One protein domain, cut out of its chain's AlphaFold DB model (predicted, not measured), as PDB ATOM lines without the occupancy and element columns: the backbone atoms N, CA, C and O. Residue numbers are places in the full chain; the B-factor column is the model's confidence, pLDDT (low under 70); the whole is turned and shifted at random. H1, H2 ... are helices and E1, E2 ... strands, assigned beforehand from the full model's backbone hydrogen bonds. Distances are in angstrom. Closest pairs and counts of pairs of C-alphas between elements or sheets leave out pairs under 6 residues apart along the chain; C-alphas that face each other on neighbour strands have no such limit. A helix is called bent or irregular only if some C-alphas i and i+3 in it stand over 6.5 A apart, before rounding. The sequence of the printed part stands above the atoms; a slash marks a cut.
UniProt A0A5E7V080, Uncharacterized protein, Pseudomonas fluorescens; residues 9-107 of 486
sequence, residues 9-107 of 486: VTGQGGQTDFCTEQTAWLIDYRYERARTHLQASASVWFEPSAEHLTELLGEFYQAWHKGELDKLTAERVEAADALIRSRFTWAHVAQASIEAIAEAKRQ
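This is residues 9 to 107 of the 486 residues of an uncharacterized protein of Pseudomonas fluorescens (UniProt A0A5E7V080). The model is a flat, open frame shaped like a C: the two-stranded hairpin of E2 and E3 at one end, H2 along the next side and H3 along the side after that, with H4 sticking out beyond H3 as a free arm. In the hollow of the C sit the looped first residues with the short H1, beside E1, which runs on into the hairpin. The printed part has 99 residues, with four named helices and three named strands in the order H1, E1, E2, E3, H2, H3, H4; the one sheet is E2 - E3, antiparallel, and the class is mostly helix. The whole is loose, with a radius of gyration of the C-alphas of 18.3 A, and spans 57 by 37 by 18 A.

H1 is residues 14 to 17, with C-alpha 14 at (6.532, 6.779, 25.457). E1 is residues 25 to 27, E2 residues 29 to 33 and E3 residues 44 to 48. H2, residues 50 to 65, begins with C-alpha 50 at (-12.998, 4.815, 23.573) and is 22.1 A long from first to last C-alpha. H3, residues 69 to 87, is 27.0 A long; it has a kink of 35 degrees near residue 76 and is irregular, with C-alphas 72 and 75 7.7 A apart. H4, residues 90 to 106, is 24.3 A long and ends with C-alpha 106 at (31.416, 14.483, 32.563).

E1 pairs with no named strand, but residues 9 to 10 pair with its residues 26 to 27, parallel. E1 runs on into E2 across a break of 1 residue, at 40 degrees. E2 and E3 are a hairpin, antiparallel at 145 degrees, with N 30 and O 47 2.9 A apart and N 45 and O 32 2.8 A apart, both within hydrogen-bond range. The closest C-alphas of E1 and H2 are those of Ile 27 and Leu 53, 6.0 A apart. H2 and H3 only just touch, with 3 pairs of C-alphas within 8 A, and only at the corner by their link; Ala 63 and Leu 69 have the closest C-alphas, 4.8 A apart. They run opposite ways at a steep tilt of 66 degrees. H3 and H4 meet only through their link. H1 is apart from H2, H3 and H4. In H2 and H4 every O i to N i+4 pair is within hydrogen-bond range, in H3 13 of 15, and H1 is too short for such a pair.

The two C-alphas farthest apart are those of Lys 66 and Arg 106, at 57.4 A. Residues 89 to 107, of which 90 to 106 belong to H4, stand free; the body without them spans 48 by 33 by 17 A. The printed part has no cut and no long link. The mean pLDDT of the printed part is 90.9, and residues 36 to 41, between E2 and E3, are under 70.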
ATOM      1  N   VAL A   9      -2.990   6.930  18.025       96.12
ATOM      2  CA  VAL A   9      -2.353   6.467  19.274       96.12
ATOM      3  C   VAL A   9      -2.776   7.326  20.455       96.12
ATOM      4  O   VAL A   9      -3.146   8.479  20.277       96.12
ATOM      5  N   THR A  10      -2.676   6.806  21.678       95.88
ATOM      6  CA  THR A  10      -2.923   7.589  22.896       95.88
ATOM      7  C   THR A  10      -2.019   8.821  22.951       95.88
ATOM      8  O   THR A  10      -0.808   8.713  22.749       95.88
ATOM      9  N   GLY A  11      -2.587   9.982  23.278       94.00
ATOM     10  CA  GLY A  11      -1.899  11.275  23.347       94.00
ATOM     11  C   GLY A  11      -0.932  11.456  24.519       94.00
ATOM     12  O   GLY A  11      -0.571  12.588  24.834       94.00
ATOM     13  N   GLN A  12      -0.533  10.373  25.190       91.75
ATOM     14  CA  GLN A  12       0.443  10.387  26.277       91.75
ATOM     15  C   GLN A  12       1.118   9.021  26.452       91.75
ATOM     16  O   GLN A  12       0.502   7.984  26.204       91.75
ATOM     17  N   GLY A  13       2.375   9.016  26.900       88.38
ATOM     18  CA  GLY A  13       3.197   7.812  27.072       88.38
ATOM     19  C   GLY A  13       4.465   7.860  26.219       88.38
ATOM     20  O   GLY A  13       4.746   8.867  25.590       88.38
ATOM     21  N   GLY A  14       5.244   6.777  26.173       87.62
ATOM     22  CA  GLY A  14       6.532   6.779  25.457       87.62
ATOM     23  C   GLY A  14       6.416   7.026  23.947       87.62
ATOM     24  O   GLY A  14       7.330   7.552  23.325       87.62
ATOM     25  N   GLN A  15       5.278   6.698  23.335       90.19
ATOM     26  CA  GLN A  15       5.046   6.957  21.916       90.19
ATOM     27  C   GLN A  15       4.980   8.455  21.573       90.19
ATOM     28  O   GLN A  15       5.225   8.812  20.420       90.19
ATOM     29  N   THR A  16       4.688   9.345  22.533       91.19
ATOM     30  CA  THR A  16       4.638  10.796  22.268       91.19
ATOM     31  C   THR A  16       6.013  11.421  22.045       91.19
ATOM     32  O   THR A  16       6.091  12.553  21.573       91.19
ATOM     33  N   ASP A  17       7.097  10.661  22.243       87.00
ATOM     34  CA  ASP A  17       8.450  11.049  21.829       87.00
ATOM     35  C   ASP A  17       8.563  11.277  20.308       87.00
ATOM     36  O   ASP A  17       9.447  12.004  19.846       87.00
ATOM     37  N   PHE A  18       7.683  10.656  19.514       89.44
ATOM     38  CA  PHE A  18       7.643  10.802  18.053       89.44
ATOM     39  C   PHE A  18       6.228  10.905  17.456       89.44
ATOM     40  O   PHE A  18       6.088  11.196  16.265       89.44
ATOM     41  N   CYS A  19       5.181  10.708  18.261       93.31
ATOM     42  CA  CYS A  19       3.783  10.935  17.891       93.31
ATOM     43  C   CYS A  19       3.316  12.290  18.444       93.31
ATOM     44  O   CYS A  19       3.068  12.421  19.639       93.31
ATOM     45  N   THR A  20       3.176  13.288  17.576       94.00
ATOM     46  CA  THR A  20       2.670  14.631  17.892       94.00
ATOM     47  C   THR A  20       1.413  14.919  17.073       94.00
ATOM     48  O   THR A  20       1.090  14.164  16.159       94.00
ATOM     49  N   GLU A  21       0.723  16.031  17.330       94.06
ATOM     50  CA  GLU A  21      -0.434  16.461  16.518       94.06
ATOM     51  C   GLU A  21      -0.099  16.626  15.019       94.06
ATOM     52  O   GLU A  21      -0.979  16.536  14.157       94.06
ATOM     53  N   GLN A  22       1.183  16.855  14.707       95.50
ATOM     54  CA  GLN A  22       1.709  16.980  13.348       95.50
ATOM     55  C   GLN A  22       2.091  15.632  12.721       95.50
ATOM     56  O   GLN A  22       2.199  15.558  11.502       95.50
ATOM     57  N   THR A  23       2.310  14.572  13.502       96.25
ATOM     58  CA  THR A  23       2.789  13.272  12.986       96.25
ATOM     59  C   THR A  23       1.798  12.123  13.202       96.25
ATOM     60  O   THR A  23       1.949  11.055  12.603       96.25
ATOM     61  N   ALA A  24       0.773  12.320  14.032       97.06
ATOM     62  CA  ALA A  24      -0.221  11.317  14.397       97.06
ATOM     63  C   ALA A  24      -1.562  11.958  14.797       97.06
ATOM     64  O   ALA A  24      -1.659  13.168  15.006       97.06
ATOM     65  N   TRP A  25      -2.592  11.123  14.940       97.38
ATOM     66  CA  TRP A  25      -3.848  11.483  15.594       97.38
ATOM     67  C   TRP A  25      -3.787  10.982  17.030       97.38
ATOM     68  O   TRP A  25      -3.611   9.784  17.275       97.38
ATOM     69  N   LEU A  26      -3.871  11.914  17.973       96.56
ATOM     70  CA  LEU A  26      -3.680  11.643  19.387       96.56
ATOM     71  C   LEU A  26      -5.036  11.457  20.068       96.56
ATOM     72  O   LEU A  26      -5.825  12.394  20.157       96.56
ATOM     73  N   ILE A  27      -5.295  10.246  20.556       96.81
ATOM     74  CA  ILE A  27      -6.501   9.924  21.320       96.81
ATOM     75  C   ILE A  27      -6.390  10.603  22.686       96.81
ATOM     76  O   ILE A  27      -5.341  10.553  23.338       96.81
ATOM     77  N   ASP A  28      -7.491  11.192  23.140       95.88
ATOM     78  CA  ASP A  28      -7.588  11.690  24.509       95.88
ATOM     79  C   ASP A  28      -7.507  10.524  25.505       95.88
ATOM     80  O   ASP A  28      -7.717   9.363  25.154       95.88
ATOM     81  N   TYR A  29      -7.175  10.811  26.756       95.38
ATOM     82  CA  TYR A  29      -6.976   9.787  27.773       95.38
ATOM     83  C   TYR A  29      -7.447  10.245  29.145       95.38
ATOM     84  O   TYR A  29      -7.549  11.439  29.435       95.38
ATOM     85  N   ARG A  30      -7.659   9.284  30.034       95.19
ATOM     86  CA  ARG A  30      -7.770   9.531  31.469       95.19
ATOM     87  C   ARG A  30      -6.659   8.809  32.207       95.19
ATOM     88  O   ARG A  30      -6.168   7.769  31.777       95.19
ATOM     89  N   TYR A  31      -6.250   9.377  33.326       93.75
ATOM     90  CA  TYR A  31      -5.410   8.677  34.275       93.75
ATOM     91  C   TYR A  31      -6.231   7.580  34.951       93.75
ATOM     92  O   TYR A  31      -7.353   7.832  35.395       93.75
ATOM     93  N   GLU A  32      -5.647   6.394  35.072       90.50
ATOM     94  CA  GLU A  32      -6.172   5.288  35.874       90.50
ATOM     95  C   GLU A  32      -5.075   4.684  36.747       90.50
ATOM     96  O   GLU A  32      -3.889   4.783  36.431       90.50
ATOM     97  N   ARG A  33      -5.448   4.034  37.857       84.69
ATOM     98  CA  ARG A  33      -4.480   3.291  38.672       84.69
ATOM     99  C   ARG A  33      -3.846   2.171  37.853       84.69
ATOM    100  O   ARG A  33      -4.537   1.308  37.316       84.69
ATOM    101  N   ALA A  34      -2.517   2.160  37.815       84.12
ATOM    102  CA  ALA A  34      -1.776   1.135  37.103       84.12
ATOM    103  C   ALA A  34      -1.957  -0.237  37.766       84.12
ATOM    104  O   ALA A  34      -1.682  -0.402  38.953       84.12
ATOM    105  N   ARG A  35      -2.356  -1.247  36.987       74.12
ATOM    106  CA  ARG A  35      -2.449  -2.642  37.442       74.12
ATOM    107  C   ARG A  35      -1.273  -3.427  36.888       74.12
ATOM    108  O   ARG A  35      -1.367  -4.032  35.825       74.12
ATOM    109  N   THR A  36      -0.137  -3.381  37.579       67.69
ATOM    110  CA  THR A  36       1.089  -4.041  37.104       67.69
ATOM    111  C   THR A  36       1.623  -5.046  38.116       67.69
ATOM    112  O   THR A  36       1.333  -4.964  39.307       67.69
ATOM    113  N   HIS A  37       2.418  -6.005  37.637       62.28
ATOM    114  CA  HIS A  37       3.171  -6.922  38.498       62.28
ATOM    115  C   HIS A  37       4.313  -6.208  39.244       62.28
ATOM    116  O   HIS A  37       4.825  -6.730  40.231       62.28
ATOM    117  N   LEU A  38       4.702  -5.014  38.785       59.38
ATOM    118  CA  LEU A  38       5.643  -4.143  39.474       59.38
ATOM    119  C   LEU A  38       4.892  -3.419  40.598       59.38
ATOM    120  O   LEU A  38       3.930  -2.693  40.359       59.38
ATOM    121  N   GLN A  39       5.340  -3.599  41.838       57.84
ATOM    122  CA  GLN A  39       4.734  -3.014  43.044       57.84
ATOM    123  C   GLN A  39       5.039  -1.506  43.194       57.84
ATOM    124  O   GLN A  39       5.252  -0.995  44.293       57.84
ATOM    125  N   ALA A  40       5.127  -0.777  42.081       63.41
ATOM    126  CA  ALA A  40       5.480   0.633  42.068       63.41
ATOM    127  C   ALA A  40       4.285   1.490  42.520       63.41
ATOM    128  O   ALA A  40       3.384   1.799  41.735       63.41
ATOM    129  N   SER A  41       4.306   1.908  43.790       65.88
ATOM    130  CA  SER A  41       3.341   2.860  44.363       65.88
ATOM    131  C   SER A  41       3.231   4.134  43.512       65.88
ATOM    132  O   SER A  41       4.252   4.632  43.036       65.88
ATOM    133  N   ALA A  42       2.023   4.693  43.398       76.06
ATOM    134  CA  ALA A  42       1.738   5.926  42.650       76.06
ATOM    135  C   ALA A  42       1.994   5.860  41.125       76.06
ATOM    136  O   ALA A  42       2.187   6.891  40.485       76.06
ATOM    137  N   SER A  43       1.936   4.666  40.530       83.75
ATOM    138  CA  SER A  43       1.941   4.496  39.071       83.75
ATOM    139  C   SER A  43       0.532   4.621  38.484       83.75
ATOM    140  O   SER A  43      -0.447   4.173  39.089       83.75
ATOM    141  N   VAL A  44       0.436   5.193  37.284       89.06
ATOM    142  CA  VAL A  44      -0.826   5.394  36.556       89.06
ATOM    143  C   VAL A  44      -0.712   4.944  35.108       89.06
ATOM    144  O   VAL A  44       0.376   4.943  34.533       89.06
ATOM    145  N   TRP A  45      -1.837   4.535  34.534       90.81
ATOM    146  CA  TRP A  45      -1.996   4.290  33.106       90.81
ATOM    147  C   TRP A  45      -2.647   5.499  32.443       90.81
ATOM    148  O   TRP A  45      -3.415   6.225  33.074       90.81
ATOM    149  N   PHE A  46      -2.330   5.694  31.166       93.50
ATOM    150  CA  PHE A  46      -3.036   6.619  30.289       93.50
ATOM    151  C   PHE A  46      -4.096   5.813  29.538       93.50
ATOM    152  O   PHE A  46      -3.828   5.294  28.456       93.50
ATOM    153  N   GLU A  47      -5.263   5.643  30.154       94.81
ATOM    154  CA  GLU A  47      -6.363   4.875  29.575       94.81
ATOM    155  C   GLU A  47      -6.988   5.678  28.422       94.81
ATOM    156  O   GLU A  47      -7.498   6.779  28.668       94.81
ATOM    157  N   PRO A  48      -6.921   5.196  27.168       95.75
ATOM    158  CA  PRO A  48      -7.420   5.935  26.015       95.75
ATOM    159  C   PRO A  48      -8.948   6.061  26.038       95.75
ATOM    160  O   PRO A  48      -9.669   5.138  26.413       95.75
ATOM    161  N   SER A  49      -9.458   7.202  25.579       96.88
ATOM    162  CA  SER A  49     -10.895   7.427  25.424       96.88
ATOM    163  C   SER A  49     -11.446   6.599  24.261       96.88
ATOM    164  O   SER A  49     -11.135   6.853  23.096       96.88
ATOM    165  N   ALA A  50     -12.298   5.620  24.576       97.00
ATOM    166  CA  ALA A  50     -12.998   4.815  23.573       97.00
ATOM    167  C   ALA A  50     -13.942   5.663  22.700       97.00
ATOM    168  O   ALA A  50     -14.105   5.380  21.513       97.00
ATOM    169  N   GLU A  51     -14.530   6.713  23.276       97.56
ATOM    170  CA  GLU A  51     -15.392   7.666  22.572       97.56
ATOM    171  C   GLU A  51     -14.594   8.440  21.518       97.56
ATOM    172  O   GLU A  51     -14.894   8.336  20.331       97.56
ATOM    173  N   HIS A  52     -13.491   9.081  21.916       97.50
ATOM    174  CA  HIS A  52     -12.656   9.845  20.985       97.50
ATOM    175  C   HIS A  52     -11.992   8.939  19.931       97.50
ATOM    176  O   HIS A  52     -11.875   9.304  18.763       97.50
ATOM    177  N   LEU A  53     -11.612   7.707  20.292       97.62
ATOM    178  CA  LEU A  53     -11.150   6.733  19.300       97.62
ATOM    179  C   LEU A  53     -12.243   6.415  18.266       97.62
ATOM    180  O   LEU A  53     -11.950   6.319  17.075       97.62
ATOM    181  N   THR A  54     -13.495   6.260  18.702       98.00
ATOM    182  CA  THR A  54     -14.627   5.995  17.804       98.00
ATOM    183  C   THR A  54     -14.870   7.166  16.855       98.00
ATOM    184  O   THR A  54     -15.085   6.943  15.665       98.00
ATOM    185  N   GLU A  55     -14.776   8.400  17.350       97.94
ATOM    186  CA  GLU A  55     -14.874   9.618  16.537       97.94
ATOM    187  C   GLU A  55     -13.796   9.652  15.448       97.94
ATOM    188  O   GLU A  55     -14.125   9.749  14.264       97.94
ATOM    189  N   LEU A  56     -12.525   9.463  15.820       97.31
ATOM    190  CA  LEU A  56     -11.403   9.449  14.875       97.31
ATOM    191  C   LEU A  56     -11.545   8.332  13.833       97.31
ATOM    192  O   LEU A  56     -11.348   8.558  12.640       97.31
ATOM    193  N   LEU A  57     -11.927   7.122  14.247       97.50
ATOM    194  CA  LEU A  57     -12.184   6.025  13.307       97.50
ATOM    195  C   LEU A  57     -13.361   6.340  12.373       97.50
ATOM    196  O   LEU A  57     -13.317   5.990  11.191       97.50
ATOM    197  N   GLY A  58     -14.384   7.031  12.876       97.75
ATOM    198  CA  GLY A  58     -15.499   7.542  12.087       97.75
ATOM    199  C   GLY A  58     -15.047   8.539  11.020       97.75
ATOM    200  O   GLY A  58     -15.417   8.384   9.856       97.75
ATOM    201  N   GLU A  59     -14.203   9.510  11.373       96.88
ATOM    202  CA  GLU A  59     -13.621  10.469  10.422       96.88
ATOM    203  C   GLU A  59     -12.839   9.763   9.310       96.88
ATOM    204  O   GLU A  59     -13.043  10.041   8.124       96.88
ATOM    205  N   PHE A  60     -11.994   8.797   9.680       97.50
ATOM    206  CA  PHE A  60     -11.230   7.989   8.730       97.50
ATOM    207  C   PHE A  60     -12.138   7.187   7.795       97.50
ATOM    208  O   PHE A  60     -11.916   7.175   6.583       97.50
ATOM    209  N   TYR A  61     -13.178   6.547   8.334       97.69
ATOM    210  CA  TYR A  61     -14.150   5.799   7.540       97.69
ATOM    211  C   TYR A  61     -14.888   6.704   6.547       97.69
ATOM    212  O   TYR A  61     -15.024   6.351   5.374       97.69
ATOM    213  N   GLN A  62     -15.322   7.890   6.980       98.00
ATOM    214  CA  GLN A  62     -16.005   8.850   6.111       98.00
ATOM    215  C   GLN A  62     -15.086   9.376   5.003       98.00
ATOM    216  O   GLN A  62     -15.505   9.447   3.846       98.00
ATOM    217  N   ALA A  63     -13.835   9.707   5.327       97.25
ATOM    218  CA  ALA A  63     -12.849  10.133   4.337       97.25
ATOM    219  C   ALA A  63     -12.544   9.017   3.329       97.25
ATOM    220  O   ALA A  63     -12.494   9.269   2.126       97.25
ATOM    221  N   TRP A  64     -12.404   7.771   3.790       97.38
ATOM    222  CA  TRP A  64     -12.230   6.612   2.914       97.38
ATOM    223  C   TRP A  64     -13.427   6.413   1.980       97.38
ATOM    224  O   TRP A  64     -13.241   6.286   0.770       97.38
ATOM    225  N   HIS A  65     -14.652   6.468   2.509       97.56
ATOM    226  CA  HIS A  65     -15.873   6.295   1.723       97.56
ATOM    227  C   HIS A  65     -16.039   7.366   0.630       97.56
ATOM    228  O   HIS A  65     -16.572   7.081  -0.441       97.56
ATOM    229  N   LYS A  66     -15.543   8.586   0.874       97.69
ATOM    230  CA  LYS A  66     -15.551   9.703  -0.086       97.69
ATOM    231  C   LYS A  66     -14.353   9.718  -1.045       97.69
ATOM    232  O   LYS A  66     -14.309  10.567  -1.929       97.69
ATOM    233  N   GLY A  67     -13.379   8.818  -0.884       97.12
ATOM    234  CA  GLY A  67     -12.131   8.839  -1.659       97.12
ATOM    235  C   GLY A  67     -11.175   9.979  -1.278       97.12
ATOM    236  O   GLY A  67     -10.324  10.362  -2.073       97.12
ATOM    237  N   GLU A  68     -11.300  10.531  -0.068       97.06
ATOM    238  CA  GLU A  68     -10.540  11.685   0.437       97.06
ATOM    239  C   GLU A  68      -9.496  11.303   1.506       97.06
ATOM    240  O   GLU A  68      -8.877  12.176   2.115       97.06
ATOM    241  N   LEU A  69      -9.281  10.004   1.751       95.81
ATOM    242  CA  LEU A  69      -8.385   9.522   2.811       95.81
ATOM    243  C   LEU A  69      -6.941  10.025   2.649       95.81
ATOM    244  O   LEU A  69      -6.311  10.422   3.630       95.81
ATOM    245  N   ASP A  70      -6.428  10.070   1.419       95.06
ATOM    246  CA  ASP A  70      -5.082  10.587   1.148       95.06
ATOM    247  C   ASP A  70      -4.985  12.076   1.492       95.06
ATOM    248  O   ASP A  70      -4.019  12.509   2.113       95.06
ATOM    249  N   LYS A  71      -6.021  12.860   1.178       95.75
ATOM    250  CA  LYS A  71      -6.071  14.289   1.512       95.75
ATOM    251  C   LYS A  71      -6.079  14.515   3.025       95.75
ATOM    252  O   LYS A  71      -5.424  15.436   3.499       95.75
ATOM    253  N   LEU A  72      -6.798  13.676   3.773       95.62
ATOM    254  CA  LEU A  72      -6.834  13.734   5.236       95.62
ATOM    255  C   LEU A  72      -5.469  13.396   5.859       95.62
ATOM    256  O   LEU A  72      -5.105  13.961   6.891       95.62
ATOM    257  N   THR A  73      -4.734  12.451   5.262       96.88
ATOM    258  CA  THR A  73      -3.598  11.803   5.931       96.88
ATOM    259  C   THR A  73      -2.216  12.210   5.428       96.88
ATOM    260  O   THR A  73      -1.258  12.111   6.198       96.88
ATOM    261  N   ALA A  74      -2.095  12.695   4.188       96.06
ATOM    262  CA  ALA A  74      -0.814  12.886   3.506       96.06
ATOM    263  C   ALA A  74       0.173  13.769   4.279       96.06
ATOM    264  O   ALA A  74       1.323  13.376   4.453       96.06
ATOM    265  N   GLU A  75      -0.273  14.926   4.778       96.56
ATOM    266  CA  GLU A  75       0.596  15.874   5.487       96.56
ATOM    267  C   GLU A  75       1.212  15.245   6.744       96.56
ATOM    268  O   GLU A  75       2.433  15.246   6.911       96.56
ATOM    269  N   ARG A  76       0.379  14.628   7.594       96.62
ATOM    270  CA  ARG A  76       0.850  13.982   8.827       96.62
ATOM    271  C   ARG A  76       1.728  12.771   8.541       96.62
ATOM    272  O   ARG A  76       2.717  12.554   9.235       96.62
ATOM    273  N   VAL A  77       1.392  11.982   7.519       96.81
ATOM    274  CA  VAL A  77       2.189  10.817   7.110       96.81
ATOM    275  C   VAL A  77       3.576  11.235   6.622       96.81
ATOM    276  O   VAL A  77       4.556  10.584   6.989       96.81
ATOM    277  N   GLU A  78       3.671  12.312   5.841       96.38
ATOM    278  CA  GLU A  78       4.946  12.840   5.354       96.38
ATOM    279  C   GLU A  78       5.798  13.390   6.503       96.38
ATOM    280  O   GLU A  78       6.962  13.012   6.647       96.38
ATOM    281  N   ALA A  79       5.201  14.202   7.382       95.94
ATOM    282  CA  ALA A  79       5.878  14.723   8.570       95.94
ATOM    283  C   ALA A  79       6.397  13.593   9.477       95.94
ATOM    284  O   ALA A  79       7.522  13.644   9.980       95.94
ATOM    285  N   ALA A  80       5.598  12.539   9.646       95.19
ATOM    286  CA  ALA A  80       5.960  11.365  10.422       95.19
ATOM    287  C   ALA A  80       7.134  10.576   9.814       95.19
ATOM    288  O   ALA A  80       8.051  10.195  10.540       95.19
ATOM    289  N   ASP A  81       7.127  10.318   8.501       94.69
ATOM    290  CA  ASP A  81       8.223   9.607   7.820       94.69
ATOM    291  C   ASP A  81       9.526  10.416   7.870       94.69
ATOM    292  O   ASP A  81      10.580   9.873   8.223       94.69
ATOM    293  N   ALA A  82       9.444  11.730   7.637       93.62
ATOM    294  CA  ALA A  82      10.582  12.640   7.733       93.62
ATOM    295  C   ALA A  82      11.205  12.650   9.142       93.62
ATOM    296  O   ALA A  82      12.431  12.560   9.285       93.62
ATOM    297  N   LEU A  83      10.384  12.702  10.199       92.38
ATOM    298  CA  LEU A  83      10.860  12.667  11.584       92.38
ATOM    299  C   LEU A  83      11.588  11.353  11.907       92.38
ATOM    300  O   LEU A  83      12.702  11.367  12.437       92.38
ATOM    301  N   ILE A  84      10.984  10.209  11.577       91.69
ATOM    302  CA  ILE A  84      11.572   8.906  11.911       91.69
ATOM    303  C   ILE A  84      12.882   8.677  11.153       91.69
ATOM    304  O   ILE A  84      13.873   8.263  11.759       91.69
ATOM    305  N   ARG A  85      12.930   8.999   9.856       90.81
ATOM    306  CA  ARG A  85      14.138   8.819   9.033       90.81
ATOM    307  C   ARG A  85      15.281   9.749   9.414       90.81
ATOM    308  O   ARG A  85      16.436   9.376   9.232       90.81
ATOM    309  N   SER A  86      14.977  10.935   9.934       89.75
ATOM    310  CA  SER A  86      16.006  11.892  10.343       89.75
ATOM    311  C   SER A  86      16.569  11.595  11.731       89.75
ATOM    312  O   SER A  86      17.772  11.728  11.926       89.75
ATOM    313  N   ARG A  87      15.738  11.166  12.691       86.25
ATOM    314  CA  ARG A  87      16.127  11.128  14.113       86.25
ATOM    315  C   ARG A  87      16.194   9.733  14.728       86.25
ATOM    316  O   ARG A  87      17.021   9.498  15.604       86.25
ATOM    317  N   PHE A  88      15.366   8.796  14.276       87.38
ATOM    318  CA  PHE A  88      15.171   7.497  14.934       87.38
ATOM    319  C   PHE A  88      15.809   6.346  14.137       87.38
ATOM    320  O   PHE A  88      15.242   5.266  13.985       87.38
ATOM    321  N   THR A  89      17.010   6.587  13.607       89.81
ATOM    322  CA  THR A  89      17.810   5.589  12.875       89.81
ATOM    323  C   THR A  89      18.842   4.933  13.787       89.81
ATOM    324  O   THR A  89      19.301   5.547  14.750       89.81
ATOM    325  N   TRP A  90      19.285   3.715  13.456       92.75
ATOM    326  CA  TRP A  90      20.327   3.017  14.223       92.75
ATOM    327  C   TRP A  90      21.607   3.842  14.399       92.75
ATOM    328  O   TRP A  90      22.192   3.831  15.478       92.75
ATOM    329  N   ALA A  91      22.011   4.600  13.375       93.50
ATOM    330  CA  ALA A  91      23.175   5.478  13.446       93.50
ATOM    331  C   ALA A  91      22.990   6.603  14.480       93.50
ATOM    332  O   ALA A  91      23.864   6.812  15.319       93.50
ATOM    333  N   HIS A  92      21.836   7.279  14.474       89.88
ATOM    334  CA  HIS A  92      21.541   8.336  15.444       89.88
ATOM    335  C   HIS A  92      21.368   7.790  16.865       89.88
ATOM    336  O   HIS A  92      21.843   8.408  17.811       89.88
ATOM    337  N   VAL A  93      20.759   6.611  17.031       89.75
ATOM    338  CA  VAL A  93      20.641   5.947  18.343       89.75
ATOM    339  C   VAL A  93      22.018   5.564  18.893       89.75
ATOM    340  O   VAL A  93      22.293   5.786  20.075       89.75
ATOM    341  N   ALA A  94      22.906   5.025  18.052       93.62
ATOM    342  CA  ALA A  94      24.279   4.720  18.446       93.62
ATOM    343  C   ALA A  94      25.039   5.993  18.850       93.62
ATOM    344  O   ALA A  94      25.662   6.022  19.912       93.62
ATOM    345  N   GLN A  95      24.921   7.063  18.058       93.38
ATOM    346  CA  GLN A  95      25.539   8.354  18.353       93.38
ATOM    347  C   GLN A  95      25.020   8.942  19.676       93.38
ATOM    348  O   GLN A  95      25.817   9.274  20.552       93.38
ATOM    349  N   ALA A  96      23.700   8.965  19.879       87.88
ATOM    350  CA  ALA A  96      23.077   9.437  21.113       87.88
ATOM    351  C   ALA A  96      23.496   8.603  22.337       87.88
ATOM    352  O   ALA A  96      23.674   9.141  23.428       87.88
ATOM    353  N   SER A  97      23.705   7.294  22.166       91.12
ATOM    354  CA  SER A  97      24.202   6.414  23.232       91.12
ATOM    355  C   SER A  97      25.649   6.744  23.614       91.12
ATOM    356  O   SER A  97      25.974   6.817  24.800       91.12
ATOM    357  N   ILE A  98      26.517   6.992  22.628       93.69
ATOM    358  CA  ILE A  98      27.908   7.416  22.857       93.69
ATOM    359  C   ILE A  98      27.944   8.778  23.557       93.69
ATOM    360  O   ILE A  98      28.674   8.946  24.535       93.69
ATOM    361  N   GLU A  99      27.130   9.732  23.105       90.38
ATOM    362  CA  GLU A  99      26.996  11.052  23.723       90.38
ATOM    363  C   GLU A  99      26.488  10.957  25.161       90.38
ATOM    364  O   GLU A  99      27.046  11.601  26.047       90.38
ATOM    365  N   ALA A 100      25.497  10.103  25.428       87.12
ATOM    366  CA  ALA A 100      24.993   9.868  26.777       87.12
ATOM    367  C   ALA A 100      26.072   9.288  27.707       87.12
ATOM    368  O   ALA A 100      26.174   9.713  28.859       87.12
ATOM    369  N   ILE A 101      26.911   8.363  27.222       89.44
ATOM    370  CA  ILE A 101      28.046   7.816  27.984       89.44
ATOM    371  C   ILE A 101      29.102   8.897  28.238       89.44
ATOM    372  O   ILE A 101      29.611   9.012  29.355       89.44
ATOM    373  N   ALA A 102      29.447   9.685  27.218       89.12
ATOM    374  CA  ALA A 102      30.398  10.784  27.353       89.12
ATOM    375  C   ALA A 102      29.895  11.823  28.364       89.12
ATOM    376  O   ALA A 102      30.651  12.268  29.225       89.12
ATOM    377  N   GLU A 103      28.605  12.147  28.316       84.44
ATOM    378  CA  GLU A 103      27.967  13.066  29.248       84.44
ATOM    379  C   GLU A 103      27.931  12.509  30.669       84.44
ATOM    380  O   GLU A 103      28.306  13.207  31.607       84.44
ATOM    381  N   ALA A 104      27.572  11.237  30.845       82.75
ATOM    382  CA  ALA A 104      27.595  10.582  32.150       82.75
ATOM    383  C   ALA A 104      28.994  10.619  32.791       82.75
ATOM    384  O   ALA A 104      29.103  10.842  33.994       82.75
ATOM    385  N   LYS A 105      30.063  10.479  31.994       84.31
ATOM    386  CA  LYS A 105      31.454  10.612  32.465       84.31
ATOM    387  C   LYS A 105      31.837  12.044  32.851       84.31
ATOM    388  O   LYS A 105      32.737  12.218  33.667       84.31
ATOM    389  N   ARG A 106      31.192  13.057  32.261       83.38
ATOM    390  CA  ARG A 106      31.416  14.483  32.563       83.38
ATOM    391  C   ARG A 106      30.570  14.993  33.728       83.38
ATOM    392  O   ARG A 106      30.856  16.077  34.235       83.38
ATOM    393  N   GLN A 107      29.544  14.251  34.150       73.88
ATOM    394  CA  GLN A 107      28.721  14.672  35.279       73.88
ATOM    395  C   GLN A 107      29.569  14.763  36.553       73.88
ATOM    396  O   GLN A 107      30.362  13.864  36.837       73.88
TER     397      GLN A 107